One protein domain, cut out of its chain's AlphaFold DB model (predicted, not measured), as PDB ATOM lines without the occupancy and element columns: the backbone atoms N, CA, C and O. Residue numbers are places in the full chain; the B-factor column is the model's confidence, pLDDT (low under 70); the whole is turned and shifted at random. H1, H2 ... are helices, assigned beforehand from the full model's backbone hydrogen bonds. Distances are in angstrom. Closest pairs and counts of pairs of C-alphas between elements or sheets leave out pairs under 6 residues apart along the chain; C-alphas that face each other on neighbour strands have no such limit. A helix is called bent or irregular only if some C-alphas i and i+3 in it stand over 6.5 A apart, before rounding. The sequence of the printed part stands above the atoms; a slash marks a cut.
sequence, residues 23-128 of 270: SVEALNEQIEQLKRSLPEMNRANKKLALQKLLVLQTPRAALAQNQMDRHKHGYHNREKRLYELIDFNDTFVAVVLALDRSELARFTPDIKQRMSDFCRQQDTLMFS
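This is residues 23 to 128 of the 270 residues of an uncharacterized protein of Candidatus Saccharibacteria bacterium RAAC3_TM7_1 (UniProt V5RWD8). A long bent helix, H2, runs through the middle, and the three other helices pack round it on different sides: H1 folds against its first arm as a hairpin, H3 runs back along both arms, and H4 crosses the first arm at a steep tilt. The turn between H2 and H3 makes one end, where residues 69 to 74 stick out, and the tail after H4, residues 122 to 128, turns back toward the second arm. The printed part has 106 residues with four named helices, H1 to H4 in order along the chain, and no named strand; the class is all helix. It is compact, with a radius of gyration of the C-alphas of 14.3 A and spans of 42 by 28 by 25 A.

H1 is residues 24 to 40, 26.7 A long, beginning with C-alpha 24 at (141.158, 243.588, 245.346); it is irregular, with C-alphas 36 and 39 7.1 A apart. H2, residues 43 to 70, was assigned as one helix by its hydrogen bonds but is bent: C-alphas 56 and 59 are 7.2 A apart. Its arms are H2a, residues 43 to 56, 19.7 A, and H2b, residues 59 to 70, 16.7 A, with C-alpha 70 at (139.564, 229.480, 232.914). H3 is residues 78 to 98, 30.3 A. H4 is residues 101 to 121, 30.5 A, ending with C-alpha 121 at (151.362, 249.916, 241.415); it is irregular, with C-alphas 105 and 108 7.4 A apart, and has a kink of 48 degrees near residue 108.

H2 is the hub, touching three other helices; its arms stand at a steep tilt of 46 degrees. H1 and H2a form a helical hairpin and touch at a shallow tilt of 13 degrees, opposite ways, the closest C-alphas being those of Leu 38 and Lys 46, 5.9 A apart. H2a, H3 and H4 make an up-and-down bundle, each running against the one before it in the chain. H2a touches H3 at a shallow tilt of 32 degrees, only just short of steep, closest at the C-alphas of Leu 50 and Val 95, 5.6 A. H2b touches H3 at a steep tilt of 51 degrees, closest at the C-alphas of Ala 64 and Arg 81, 5.0 A. Residues 51 to 56 of H2a touch residues 111 to 118 of H4, closest at the C-alphas of Val 55 and Met 115, 5.0 A; H2a and H4 run the same way at a steep tilt of 38 degrees. H3 and H4 are close but not clearly touching, and H1 is apart from both. Every O i to N i+4 pair is within hydrogen-bond range in H2a, H2b and H3, against 8 of 13 in H1 and 13 of 17 in H4.

The two C-alphas farthest apart, those of Asn 42 and His 73, are 44.6 A apart. The printed part has no cut and no long link. Its mean pLDDT is 89.0, and residue 23 and residues 71 to 78 are under 70.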
ATOM      1  N   SER A  23     144.665 243.020 248.932       65.56
ATOM      2  CA  SER A  23     143.545 242.425 248.182       65.56
ATOM      3  C   SER A  23     142.661 243.383 247.351       65.56
ATOM      4  O   SER A  23     142.520 244.567 247.648       65.56
ATOM      5  N   VAL A  24     142.069 242.861 246.265       70.31
ATOM      6  CA  VAL A  24     141.158 243.588 245.346       70.31
ATOM      7  C   VAL A  24     139.976 244.206 246.106       70.31
ATOM      8  O   VAL A  24     139.464 245.260 245.740       70.31
ATOM      9  N   GLU A  25     139.578 243.580 247.211       73.06
ATOM     10  CA  GLU A  25     138.493 244.018 248.082       73.06
ATOM     11  C   GLU A  25     138.764 245.365 248.764       73.06
ATOM     12  O   GLU A  25     137.810 246.091 249.043       73.06
ATOM     13  N   ALA A  26     140.029 245.748 248.977       76.19
ATOM     14  CA  ALA A  26     140.373 247.050 249.553       76.19
ATOM     15  C   ALA A  26     140.040 248.237 248.629       76.19
ATOM     16  O   ALA A  26     140.009 249.381 249.084       76.19
ATOM     17  N   LEU A  27     139.772 247.986 247.342       85.31
ATOM     18  CA  LEU A  27     139.349 249.015 246.389       85.31
ATOM     19  C   LEU A  27     137.837 249.276 246.434       85.31
ATOM     20  O   LEU A  27     137.397 250.330 245.981       85.31
ATOM     21  N   ASN A  28     137.041 248.366 247.010       86.06
ATOM     22  CA  ASN A  28     135.577 248.455 246.979       86.06
ATOM     23  C   ASN A  28     135.051 249.719 247.663       86.06
ATOM     24  O   ASN A  28     134.167 250.377 247.127       86.06
ATOM     25  N   GLU A  29     135.609 250.089 248.817       87.12
ATOM     26  CA  GLU A  29     135.176 251.293 249.531       87.12
ATOM     27  C   GLU A  29     135.418 252.557 248.695       87.12
ATOM     28  O   GLU A  29     134.535 253.404 248.582       87.12
ATOM     29  N   GLN A  30     136.570 252.643 248.021       90.44
ATOM     30  CA  GLN A  30     136.899 253.770 247.144       90.44
ATOM     31  C   GLN A  30     135.998 253.819 245.905       90.44
ATOM     32  O   GLN A  30     135.559 254.900 245.510       90.44
ATOM     33  N   ILE A  31     135.713 252.660 245.300       92.81
ATOM     34  CA  ILE A  31     134.802 252.526 244.154       92.81
ATOM     35  C   ILE A  31     133.403 253.016 244.541       92.81
ATOM     36  O   ILE A  31     132.846 253.883 243.871       92.81
ATOM     37  N   GLU A  32     132.851 252.509 245.644       92.12
ATOM     38  CA  GLU A  32     131.493 252.842 246.079       92.12
ATOM     39  C   GLU A  32     131.373 254.296 246.552       92.12
ATOM     40  O   GLU A  32     130.388 254.969 246.240       92.12
ATOM     41  N   GLN A  33     132.389 254.829 247.235       91.06
ATOM     42  CA  GLN A  33     132.433 256.245 247.593       91.06
ATOM     43  C   GLN A  33     132.421 257.136 246.344       91.06
ATOM     44  O   GLN A  33     131.668 258.110 246.287       91.06
ATOM     45  N   LEU A  34     133.225 256.796 245.331       92.81
ATOM     46  CA  LEU A  34     133.293 257.575 244.100       92.81
ATOM     47  C   LEU A  34     131.968 257.509 243.330       92.81
ATOM     48  O   LEU A  34     131.452 258.560 242.953       92.81
ATOM     49  N   LYS A  35     131.365 256.318 243.194       93.06
ATOM     50  CA  LYS A  35     130.040 256.135 242.572       93.06
ATOM     51  C   LYS A  35     128.969 257.018 243.210       93.06
ATOM     52  O   LYS A  35     128.259 257.717 242.495       93.06
ATOM     53  N   ARG A  36     128.893 257.048 244.547       92.81
ATOM     54  CA  ARG A  36     127.917 257.876 245.286       92.81
ATOM     55  C   ARG A  36     128.094 259.374 245.053       92.81
ATOM     56  O   ARG A  36     127.127 260.116 245.149       92.81
ATOM     57  N   SER A  37     129.314 259.816 244.760       91.69
ATOM     58  CA  SER A  37     129.613 261.232 244.529       91.69
ATOM     59  C   SER A  37     129.379 261.700 243.087       91.69
ATOM     60  O   SER A  37     129.269 262.902 242.864       91.69
ATOM     61  N   LEU A  38     129.289 260.786 242.110       92.00
ATOM     62  CA  LEU A  38     129.162 261.124 240.683       92.00
ATOM     63  C   LEU A  38     127.931 261.977 240.316       92.00
ATOM     64  O   LEU A  38     128.098 262.858 239.467       92.00
ATOM     65  N   PRO A  39     126.722 261.748 240.873       90.31
ATOM     66  CA  PRO A  39     125.531 262.516 240.495       90.31
ATOM     67  C   PRO A  39     125.647 264.016 240.789       90.31
ATOM     68  O   PRO A  39     125.151 264.827 240.016       90.31
ATOM     69  N   GLU A  40     126.368 264.378 241.852       89.62
ATOM     70  CA  GLU A  40     126.509 265.758 242.336       89.62
ATOM     71  C   GLU A  40     127.624 266.546 241.620       89.62
ATOM     72  O   GLU A  40     127.835 267.735 241.868       89.62
ATOM     73  N   MET A  41     128.396 265.893 240.747       92.19
ATOM     74  CA  MET A  41     129.531 266.523 240.075       92.19
ATOM     75  C   MET A  41     129.107 267.285 238.820       92.19
ATOM     76  O   MET A  41     128.352 266.792 237.983       92.19
ATOM     77  N   ASN A  42     129.712 268.459 238.614       92.75
ATOM     78  CA  ASN A  42     129.656 269.133 237.317       92.75
ATOM     79  C   ASN A  42     130.290 268.268 236.209       92.75
ATOM     80  O   ASN A  42     131.080 267.363 236.482       92.75
ATOM     81  N   ARG A  43     129.995 268.580 234.941       87.81
ATOM     82  CA  ARG A  43     130.433 267.786 233.777       87.81
ATOM     83  C   ARG A  43     131.944 267.510 233.746       87.81
ATOM     84  O   ARG A  43     132.344 266.369 233.522       87.81
ATOM     85  N   ALA A  44     132.779 268.522 233.991       87.44
ATOM     86  CA  ALA A  44     134.236 268.380 233.932       87.44
ATOM     87  C   ALA A  44     134.770 267.448 235.035       87.44
ATOM     88  O   ALA A  44     135.546 266.531 234.760       87.44
ATOM     89  N   ASN A  45     134.301 267.637 236.270       90.94
ATOM     90  CA  ASN A  45     134.676 266.795 237.404       90.94
ATOM     91  C   ASN A  45     134.133 265.374 237.252       90.94
ATOM     92  O   ASN A  45     134.853 264.416 237.525       90.94
ATOM     93  N   LYS A  46     132.900 265.230 236.754       92.69
ATOM     94  CA  LYS A  46     132.258 263.937 236.506       92.69
ATOM     95  C   LYS A  46     133.058 263.107 235.507       92.69
ATOM     96  O   LYS A  46     133.340 261.947 235.776       92.69
ATOM     97  N   LYS A  47     133.505 263.709 234.401       93.25
ATOM     98  CA  LYS A  47     134.361 263.046 233.405       93.25
ATOM     99  C   LYS A  47     135.663 262.511 234.014       93.25
ATOM    100  O   LYS A  47     136.011 261.351 233.803       93.25
ATOM    101  N   LEU A  48     136.371 263.328 234.799       93.31
ATOM    102  CA  LEU A  48     137.603 262.900 235.479       93.31
ATOM    103  C   LEU A  48     137.336 261.801 236.517       93.31
ATOM    104  O   LEU A  48     138.108 260.847 236.629       93.31
ATOM    105  N   ALA A  49     136.236 261.914 237.260       95.12
ATOM    106  CA  ALA A  49     135.820 260.918 238.237       95.12
ATOM    107  C   ALA A  49     135.453 259.581 237.581       95.12
ATOM    108  O   ALA A  49     135.862 258.543 238.089       95.12
ATOM    109  N   LEU A  50     134.772 259.588 236.433       96.50
ATOM    110  CA  LEU A  50     134.462 258.379 235.662       96.50
ATOM    111  C   LEU A  50     135.738 257.681 235.168       96.50
ATOM    112  O   LEU A  50     135.887 256.477 235.356       96.50
ATOM    113  N   GLN A  51     136.711 258.428 234.632       96.75
ATOM    114  CA  GLN A  51     138.006 257.850 234.242       96.75
ATOM    115  C   GLN A  51     138.737 257.226 235.435       96.75
ATOM    116  O   GLN A  51     139.316 256.146 235.323       96.75
ATOM    117  N   LYS A  52     138.706 257.892 236.597       96.56
ATOM    118  CA  LYS A  52     139.280 257.351 237.832       96.56
ATOM    119  C   LYS A  52     138.546 256.088 238.284       96.56
ATOM    120  O   LYS A  52     139.202 255.133 238.690       96.56
ATOM    121  N   LEU A  53     137.217 256.078 238.214       97.06
ATOM    122  CA  LEU A  53     136.392 254.931 238.581       97.06
ATOM    123  C   LEU A  53     136.732 253.711 237.718       97.06
ATOM    124  O   LEU A  53     136.968 252.639 238.267       97.06
ATOM    125  N   LEU A  54     136.858 253.906 236.405       97.56
ATOM    126  CA  LEU A  54     137.225 252.853 235.457       97.56
ATOM    127  C   LEU A  54     138.579 252.214 235.810       97.56
ATOM    128  O   LEU A  54     138.709 250.991 235.897       97.56
ATOM    129  N   VAL A  55     139.581 253.050 236.110       97.62
ATOM    130  CA  VAL A  55     140.908 252.590 236.554       97.62
ATOM    131  C   VAL A  55     140.826 251.830 237.883       97.62
ATOM    132  O   VAL A  55     141.417 250.761 238.013       97.62
ATOM    133  N   LEU A  56     140.058 252.332 238.857       95.81
ATOM    134  CA  LEU A  56     139.876 251.672 240.156       95.81
ATOM    135  C   LEU A  56     139.189 250.302 240.034       95.81
ATOM    136  O   LEU A  56     139.524 249.387 240.783       95.81
ATOM    137  N   GLN A  57     138.245 250.148 239.105       95.81
ATOM    138  CA  GLN A  57     137.524 248.892 238.868       95.81
ATOM    139  C   GLN A  57     138.352 247.846 238.109       95.81
ATOM    140  O   GLN A  57     138.061 246.652 238.203       95.81
ATOM    141  N   THR A  58     139.390 248.270 237.384       96.50
ATOM    142  CA  THR A  58     140.162 247.412 236.470       96.50
ATOM    143  C   THR A  58     140.681 246.124 237.121       96.50
ATOM    144  O   THR A  58     140.429 245.059 236.555       96.50
ATOM    145  N   PRO A  59     141.332 246.134 238.307       94.50
ATOM    146  CA  PRO A  59     141.850 244.900 238.909       94.50
ATOM    147  C   PRO A  59     140.774 243.832 239.138       94.50
ATOM    148  O   PRO A  59     141.007 242.632 238.989       94.50
ATOM    149  N   ARG A  60     139.572 244.281 239.508       92.19
ATOM    150  CA  ARG A  60     138.418 243.433 239.817       92.19
ATOM    151  C   ARG A  60     137.815 242.838 238.551       92.19
ATOM    152  O   ARG A  60     137.543 241.639 238.521       92.19
ATOM    153  N   ALA A  61     137.674 243.658 237.513       93.94
ATOM    154  CA  ALA A  61     137.183 243.237 236.209       93.94
ATOM    155  C   ALA A  61     138.166 242.272 235.519       93.94
ATOM    156  O   ALA A  61     137.765 241.205 235.063       93.94
ATOM    157  N   ALA A  62     139.472 242.556 235.561       94.56
ATOM    158  CA  ALA A  62     140.505 241.668 235.026       94.56
ATOM    159  C   ALA A  62     140.524 240.300 235.728       94.56
ATOM    160  O   ALA A  62     140.596 239.254 235.078       94.56
ATOM    161  N   LEU A  63     140.406 240.286 237.061       90.94
ATOM    162  CA  LEU A  63     140.289 239.044 237.825       90.94
ATOM    163  C   LEU A  63     139.012 238.269 237.467       90.94
ATOM    164  O   LEU A  63     139.069 237.046 237.332       90.94
ATOM    165  N   ALA A  64     137.879 238.960 237.317       89.50
ATOM    166  CA  ALA A  64     136.614 238.354 236.912       89.50
ATOM    167  C   ALA A  64     136.721 237.698 235.528       89.50
ATOM    168  O   ALA A  64     136.424 236.507 235.407       89.50
ATOM    169  N   GLN A  65     137.250 238.419 234.534       90.56
ATOM    170  CA  GLN A  65     137.458 237.906 233.179       90.56
ATOM    171  C   GLN A  65     138.367 236.673 233.178       90.56
ATOM    172  O   GLN A  65     138.016 235.628 232.635       90.56
ATOM    173  N   ASN A  66     139.512 236.742 233.865       89.31
ATOM    174  CA  ASN A  66     140.453 235.625 233.929       89.31
ATOM    175  C   ASN A  66     139.844 234.365 234.566       89.31
ATOM    176  O   ASN A  66     140.120 233.243 234.135       89.31
ATOM    177  N   GLN A  67     139.010 234.534 235.597       85.50
ATOM    178  CA  GLN A  67     138.314 233.420 236.241       85.50
ATOM    179  C   GLN A  67     137.272 232.788 235.314       85.50
ATOM    180  O   GLN A  67     137.192 231.558 235.268       85.50
ATOM    181  N   MET A  68     136.528 233.610 234.569       81.69
ATOM    182  CA  MET A  68     135.537 233.157 233.589       81.69
ATOM    183  C   MET A  68     136.189 232.396 232.432       81.69
ATOM    184  O   MET A  68     135.750 231.290 232.116       81.69
ATOM    185  N   ASP A  69     137.284 232.916 231.873       84.06
ATOM    186  CA  ASP A  69     138.001 232.282 230.758       84.06
ATOM    187  C   ASP A  69     138.562 230.900 231.134       84.06
ATOM    188  O   ASP A  69     138.550 229.966 230.326       84.06
ATOM    189  N   ARG A  70     139.022 230.744 232.385       81.56
ATOM    190  CA  ARG A  70     139.564 229.480 232.914       81.56
ATOM    191  C   ARG A  70     138.497 228.418 233.191       81.56
ATOM    192  O   ARG A  70     138.823 227.234 233.177       81.56
ATOM    193  N   HIS A  71     137.242 228.804 233.430       69.31
ATOM    194  CA  HIS A  71     136.182 227.892 233.883       69.31
ATOM    195  C   HIS A  71     134.955 227.928 232.964       69.31
ATOM    196  O   HIS A  71     133.847 228.270 233.382       69.31
ATOM    197  N   LYS A  72     135.136 227.489 231.711       59.81
ATOM    198  CA  LYS A  72     134.069 227.437 230.689       59.81
ATOM    199  C   LYS A  72     132.827 226.622 231.099       59.81
ATOM    200  O   LYS A  72     131.754 226.851 230.548       59.81
ATOM    201  N   HIS A  73     132.948 225.706 232.066       53.56
ATOM    202  CA  HIS A  73     131.869 224.809 232.515       53.56
ATOM    203  C   HIS A  73     131.285 225.147 233.900       53.56
ATOM    204  O   HIS A  73     130.547 224.345 234.466       53.56
ATOM    205  N   GLY A  74     131.558 226.350 234.419       52.25
ATOM    206  CA  GLY A  74     130.985 226.849 235.672       52.25
ATOM    207  C   GLY A  74     131.977 226.881 236.834       52.25
ATOM    208  O   GLY A  74     132.919 226.097 236.904       52.25
ATOM    209  N   TYR A  75     131.768 227.838 237.737       59.84
ATOM    210  CA  TYR A  75     132.528 228.024 238.974       59.84
ATOM    211  C   TYR A  75     131.661 228.769 240.005       59.84
ATOM    212  O   TYR A  75     130.683 229.437 239.650       59.84
ATOM    213  N   HIS A  76     132.005 228.660 241.290       55.47
ATOM    214  CA  HIS A  76     131.311 229.374 242.367       55.47
ATOM    215  C   HIS A  76     131.419 230.904 242.191       55.47
ATOM    216  O   HIS A  76     132.510 231.420 241.967       55.47
ATOM    217  N   ASN A  77     130.310 231.636 242.369       67.88
ATOM    218  CA  ASN A  77     130.193 233.103 242.241       67.88
ATOM    219  C   ASN A  77     130.216 233.674 240.807       67.88
ATOM    220  O   ASN A  77     130.610 234.828 240.618       67.88
ATOM    221  N   ARG A  78     129.770 232.906 239.801       69.88
ATOM    222  CA  ARG A  78     129.622 233.387 238.412       69.88
ATOM    223  C   ARG A  78     128.842 234.701 238.315       69.88
ATOM    224  O   ARG A  78     129.303 235.621 237.656       69.88
ATOM    225  N   GLU A  79     127.715 234.793 239.014       77.12
ATOM    226  CA  GLU A  79     126.861 235.984 239.026       77.12
ATOM    227  C   GLU A  79     127.612 237.220 239.542       77.12
ATOM    228  O   GLU A  79     127.693 238.235 238.859       77.12
ATOM    229  N   LYS A  80     128.284 237.105 240.696       78.50
ATOM    230  CA  LYS A  80     129.100 238.198 241.238       78.50
ATOM    231  C   LYS A  80     130.135 238.688 240.226       78.50
ATOM    232  O   LYS A  80     130.319 239.886 240.088       78.50
ATOM    233  N   ARG A  81     130.832 237.775 239.540       80.25
ATOM    234  CA  ARG A  81     131.863 238.132 238.549       80.25
ATOM    235  C   ARG A  81     131.292 238.756 237.288       80.25
ATOM    236  O   ARG A  81     131.914 239.672 236.769       80.25
ATOM    237  N   LEU A  82     130.126 238.294 236.848       81.06
ATOM    238  CA  LEU A  82     129.390 238.931 235.768       81.06
ATOM    239  C   LEU A  82     129.096 240.395 236.121       81.06
ATOM    240  O   LEU A  82     129.435 241.273 235.337       81.06
ATOM    241  N   TYR A  83     128.605 240.673 237.333       84.12
ATOM    242  CA  TYR A  83     128.378 242.053 237.774       84.12
ATOM    243  C   TYR A  83     129.655 242.897 237.847       84.12
ATOM    244  O   TYR A  83     129.596 244.094 237.590       84.12
ATOM    245  N   GLU A  84     130.817 242.309 238.158       86.88
ATOM    246  CA  GLU A  84     132.075 243.072 238.131       86.88
ATOM    247  C   GLU A  84     132.459 243.536 236.722       86.88
ATOM    248  O   GLU A  84     133.068 244.599 236.585       86.88
ATOM    249  N   LEU A  85     132.134 242.738 235.701       88.81
ATOM    250  CA  LEU A  85     132.365 243.084 234.300       88.81
ATOM    251  C   LEU A  85     131.325 244.081 233.795       88.81
ATOM    252  O   LEU A  85     131.718 245.057 233.167       88.81
ATOM    253  N   ILE A  86     130.046 243.888 234.136       87.94
ATOM    254  CA  ILE A  86     128.974 244.851 233.832       87.94
ATOM    255  C   ILE A  86     129.342 246.229 234.401       87.94
ATOM    256  O   ILE A  86     129.430 247.200 233.666       87.94
ATOM    257  N   ASP A  87     129.734 246.299 235.679       90.19
ATOM    258  CA  ASP A  87     130.169 247.549 236.318       90.19
ATOM    259  C   ASP A  87     131.292 248.278 235.577       90.19
ATOM    260  O   ASP A  87     131.333 249.514 235.550       90.19
ATOM    261  N   PHE A  88     132.254 247.510 235.070       94.69
ATOM    262  CA  PHE A  88     133.387 248.042 234.331       94.69
ATOM    263  C   PHE A  88     132.949 248.540 232.952       94.69
ATOM    264  O   PHE A  88     133.307 249.657 232.578       94.69
ATOM    265  N   ASN A  89     132.152 247.747 232.235       93.81
ATOM    266  CA  ASN A  89     131.613 248.083 230.921       93.81
ATOM    267  C   ASN A  89     130.742 249.345 230.989       93.81
ATOM    268  O   ASN A  89     131.026 250.298 230.266       93.81
ATOM    269  N   ASP A  90     129.804 249.424 231.936       92.00
ATOM    270  CA  ASP A  90     128.957 250.603 232.176       92.00
ATOM    271  C   ASP A  90     129.796 251.859 232.403       92.00
ATOM    272  O   ASP A  90     129.534 252.935 231.859       92.00
ATOM    273  N   THR A  91     130.846 251.730 233.217       95.38
ATOM    274  CA  THR A  91     131.737 252.851 233.516       95.38
ATOM    275  C   THR A  91     132.543 253.242 232.280       95.38
ATOM    276  O   THR A  91     132.730 254.432 232.031       95.38
ATOM    277  N   PHE A  92     132.995 252.277 231.478       96.88
ATOM    278  CA  PHE A  92     133.699 252.531 230.223       96.88
ATOM    279  C   PHE A  92     132.804 253.287 229.236       96.88
ATOM    280  O   PHE A  92     133.202 254.340 228.733       96.88
ATOM    281  N   VAL A  93     131.578 252.804 229.027       95.00
ATOM    282  CA  VAL A  93     130.545 253.458 228.214       95.00
ATOM    283  C   VAL A  93     130.300 254.880 228.713       95.00
ATOM    284  O   VAL A  93     130.405 255.834 227.941       95.00
ATOM    285  N   ALA A  94     130.076 255.059 230.017       94.56
ATOM    286  CA  ALA A  94     129.840 256.372 230.613       94.56
ATOM    287  C   ALA A  94     131.021 257.338 230.416       94.56
ATOM    288  O   ALA A  94     130.805 258.528 230.180       94.56
ATOM    289  N   VAL A  95     132.269 256.853 230.485       96.00
ATOM    290  CA  VAL A  95     133.449 257.669 230.164       96.00
ATOM    291  C   VAL A  95     133.399 258.113 228.708       96.00
ATOM    292  O   VAL A  95     133.515 259.309 228.446       96.00
ATOM    293  N   VAL A  96     133.208 257.186 227.768       96.19
ATOM    294  CA  VAL A  96     133.192 257.498 226.332       96.19
ATOM    295  C   VAL A  96     132.077 258.484 225.985       96.19
ATOM    296  O   VAL A  96     132.308 259.431 225.235       96.19
ATOM    297  N   LEU A  97     130.882 258.321 226.554       93.75
ATOM    298  CA  LEU A  97     129.761 259.244 226.343       93.75
ATOM    299  C   LEU A  97     129.994 260.629 226.970       93.75
ATOM    300  O   LEU A  97     129.436 261.614 226.494       93.75
ATOM    301  N   ALA A  98     130.842 260.737 227.998       93.56
ATOM    302  CA  ALA A  98     131.202 262.015 228.616       93.56
ATOM    303  C   ALA A  98     132.348 262.761 227.902       93.56
ATOM    304  O   ALA A  98     132.578 263.940 228.200       93.56
ATOM    305  N   LEU A  99     133.088 262.088 227.014       93.31
ATOM    306  CA  LEU A  99     134.213 262.656 226.269       93.31
ATOM    307  C   LEU A  99     133.758 263.400 225.014       93.31
ATOM    308  O   LEU A  99     132.850 262.969 224.302       93.31
ATOM    309  N   ASP A 100     134.458 264.488 224.701       90.75
ATOM    310  CA  ASP A 100     134.257 265.198 223.441       90.75
ATOM    311  C   ASP A 100     134.927 264.433 222.285       90.75
ATOM    312  O   ASP A 100     135.907 263.709 222.485       90.75
ATOM    313  N   ARG A 101     134.441 264.610 221.044       86.06
ATOM    314  CA  ARG A 101     134.930 263.856 219.866       86.06
ATOM    315  C   ARG A 101     136.455 263.922 219.689       86.06
ATOM    316  O   ARG A 101     137.073 262.913 219.371       86.06
ATOM    317  N   SER A 102     137.076 265.073 219.956       89.50
ATOM    318  CA  SER A 102     138.534 265.261 219.854       89.50
ATOM    319  C   SER A 102     139.355 264.446 220.861       89.50
ATOM    320  O   SER A 102     140.573 264.331 220.723       89.50
ATOM    321  N   GLU A 103     138.722 263.932 221.913       92.50
ATOM    322  CA  GLU A 103     139.384 263.172 222.974       92.50
ATOM    323  C   GLU A 103     139.325 261.661 222.733       92.50
ATOM    324  O   GLU A 103     140.172 260.926 223.239       92.50
ATOM    325  N   LEU A 104     138.360 261.199 221.934       92.88
ATOM    326  CA  LEU A 104     138.085 259.779 221.717       92.88
ATOM    327  C   LEU A 104     139.229 259.050 221.016       92.88
ATOM    328  O   LEU A 104     139.599 257.964 221.452       92.88
ATOM    329  N   ALA A 105     139.859 259.690 220.028       90.81
ATOM    330  CA  ALA A 105     140.969 259.113 219.265       90.81
ATOM    331  C   ALA A 105     142.157 258.672 220.138       90.81
ATOM    332  O   ALA A 105     142.911 257.769 219.782       90.81
ATOM    333  N   ARG A 106     142.345 259.308 221.302       92.81
ATOM    334  CA  ARG A 106     143.419 258.969 222.252       92.81
ATOM    335  C   ARG A 106     142.926 258.211 223.475       92.81
ATOM    336  O   ARG A 106     143.741 257.710 224.243       92.81
ATOM    337  N   PHE A 107     141.612 258.096 223.658       95.75
ATOM    338  CA  PHE A 107     141.040 257.555 224.883       95.75
ATOM    339  C   PHE A 107     141.504 256.123 225.158       95.75
ATOM    340  O   PHE A 107     142.043 255.864 226.231       95.75
ATOM    341  N   THR A 108     141.342 255.216 224.193       96.56
ATOM    342  CA  THR A 108     141.680 253.793 224.344       96.56
ATOM    343  C   THR A 108     143.147 253.549 224.730       96.56
ATOM    344  O   THR A 108     143.382 252.879 225.741       96.56
ATOM    345  N   PRO A 109     144.156 254.067 223.995       95.69
ATOM    346  CA  PRO A 109     145.549 253.867 224.391       95.69
ATOM    347  C   PRO A 109     145.873 254.536 225.736       95.69
ATOM    348  O   PRO A 109     146.524 253.917 226.583       95.69
ATOM    349  N   ASP A 110     145.368 255.749 225.986       96.94
ATOM    350  CA  ASP A 110     145.647 256.484 227.223       96.94
ATOM    351  C   ASP A 110     145.060 255.779 228.453       96.94
ATOM    352  O   ASP A 110     145.715 255.673 229.496       96.94
ATOM    353  N   ILE A 111     143.824 255.278 228.354       97.50
ATOM    354  CA  ILE A 111     143.177 254.587 229.468       97.50
ATOM    355  C   ILE A 111     143.832 253.229 229.720       97.50
ATOM    356  O   ILE A 111     144.083 252.905 230.881       97.50
ATOM    357  N   LYS A 112     144.205 252.475 228.670       98.06
ATOM    358  CA  LYS A 112     144.940 251.200 228.796       98.06
ATOM    359  C   LYS A 112     146.238 251.381 229.573       98.06
ATOM    360  O   LYS A 112     146.539 250.588 230.469       98.06
ATOM    361  N   GLN A 113     146.979 252.444 229.265       98.06
ATOM    362  CA  GLN A 113     148.218 252.775 229.958       98.06
ATOM    363  C   GLN A 113     147.962 253.087 231.439       98.06
ATOM    364  O   GLN A 113     148.606 252.502 232.310       98.06
ATOM    365  N   ARG A 114     146.970 253.934 231.746       98.06
ATOM    366  CA  ARG A 114     146.605 254.283 233.134       98.06
ATOM    367  C   ARG A 114     146.167 253.073 233.953       98.06
ATOM    368  O   ARG A 114     146.591 252.927 235.096       98.06
ATOM    369  N   MET A 115     145.338 252.212 233.370       98.31
ATOM    370  CA  MET A 115     144.892 250.961 233.983       98.31
ATOM    371  C   MET A 115     146.075 250.032 234.269       98.31
ATOM    372  O   MET A 115     146.216 249.532 235.382       98.31
ATOM    373  N   SER A 116     146.981 249.880 233.300       97.75
ATOM    374  CA  SER A 116     148.182 249.047 233.428       97.75
ATOM    375  C   SER A 116     149.132 249.551 234.517       97.75
ATOM    376  O   SER A 116     149.634 248.768 235.328       97.75
ATOM    377  N   ASP A 117     149.370 250.864 234.569       97.62
ATOM    378  CA  ASP A 117     150.207 251.486 235.596       97.62
ATOM    379  C   ASP A 117     149.585 251.353 236.983       97.62
ATOM    380  O   ASP A 117     150.294 251.039 237.942       97.62
ATOM    381  N   PHE A 118     148.267 251.523 237.087       96.31
ATOM    382  CA  PHE A 118     147.545 251.329 238.334       96.31
ATOM    383  C   PHE A 118     147.623 249.878 238.811       96.31
ATOM    384  O   PHE A 118     148.073 249.648 239.931       96.31
ATOM    385  N   CYS A 119     147.288 248.893 237.970       95.38
ATOM    386  CA  CYS A 119     147.378 247.478 238.336       95.38
ATOM    387  C   CYS A 119     148.798 247.089 238.773       95.38
ATOM    388  O   CYS A 119     148.952 246.371 239.760       95.38
ATOM    389  N   ARG A 120     149.839 247.624 238.114       94.81
ATOM    390  CA  ARG A 120     151.245 247.408 238.499       94.81
ATOM    391  C   ARG A 120     151.582 248.019 239.858       94.81
ATOM    392  O   ARG A 120     152.207 247.359 240.683       94.81
ATOM    393  N   GLN A 121     151.185 249.268 240.106       93.31
ATOM    394  CA  GLN A 121     151.362 249.916 241.415       93.31
ATOM    395  C   GLN A 121     150.623 249.158 242.521       93.31
ATOM    396  O   GLN A 121     151.075 249.109 243.664       93.31
ATOM    397  N   GLN A 122     149.490 248.573 242.152       89.62
ATOM    398  CA  GLN A 122     148.636 247.771 242.997       89.62
ATOM    399  C   GLN A 122     148.982 246.269 242.951       89.62
ATOM    400  O   GLN A 122     148.161 245.487 243.392       89.62
ATOM    401  N   ASP A 123     150.127 245.818 242.423       90.25
ATOM    402  CA  ASP A 123     150.505 244.384 242.358       90.25
ATOM    403  C   ASP A 123     149.320 243.425 242.053       90.25
ATOM    404  O   ASP A 123     149.101 242.411 242.717       90.25
ATOM    405  N   THR A 124     148.469 243.818 241.100       91.69
ATOM    406  CA  THR A 124     147.200 243.154 240.768       91.69
ATOM    407  C   THR A 124     147.155 242.794 239.292       91.69
ATOM    408  O   THR A 124     147.947 243.277 238.481       91.69
ATOM    409  N   LEU A 125     146.217 241.912 238.939       92.00
ATOM    410  CA  LEU A 125     146.031 241.481 237.562       92.00
ATOM    411  C   LEU A 125     145.509 242.637 236.692       92.00
ATOM    412  O   LEU A 125     144.572 243.339 237.067       92.00
ATOM    413  N   MET A 126     146.107 242.788 235.516       95.75
ATOM    414  CA  MET A 126     145.580 243.575 234.403       95.75
ATOM    415  C   MET A 126     144.972 242.619 233.366       95.75
ATOM    416  O   MET A 126     145.349 241.445 233.324       95.75
ATOM    417  N   PHE A 127     144.048 243.105 232.536       96.25
ATOM    418  CA  PHE A 127     143.612 242.368 231.347       96.25
ATOM    419  C   PHE A 127     144.815 242.006 230.463       96.25
ATOM    420  O   PHE A 127     145.778 242.775 230.390       96.25
ATOM    421  N   SER A 128     144.760 240.862 229.774       95.62
ATOM    422  CA  SER A 128     145.680 240.624 228.654       95.62
ATOM    423  C   SER A 128     145.388 241.597 227.509       95.62
ATOM    424  O   SER A 128     144.325 242.228 227.475       95.62
TER     425      SER A 128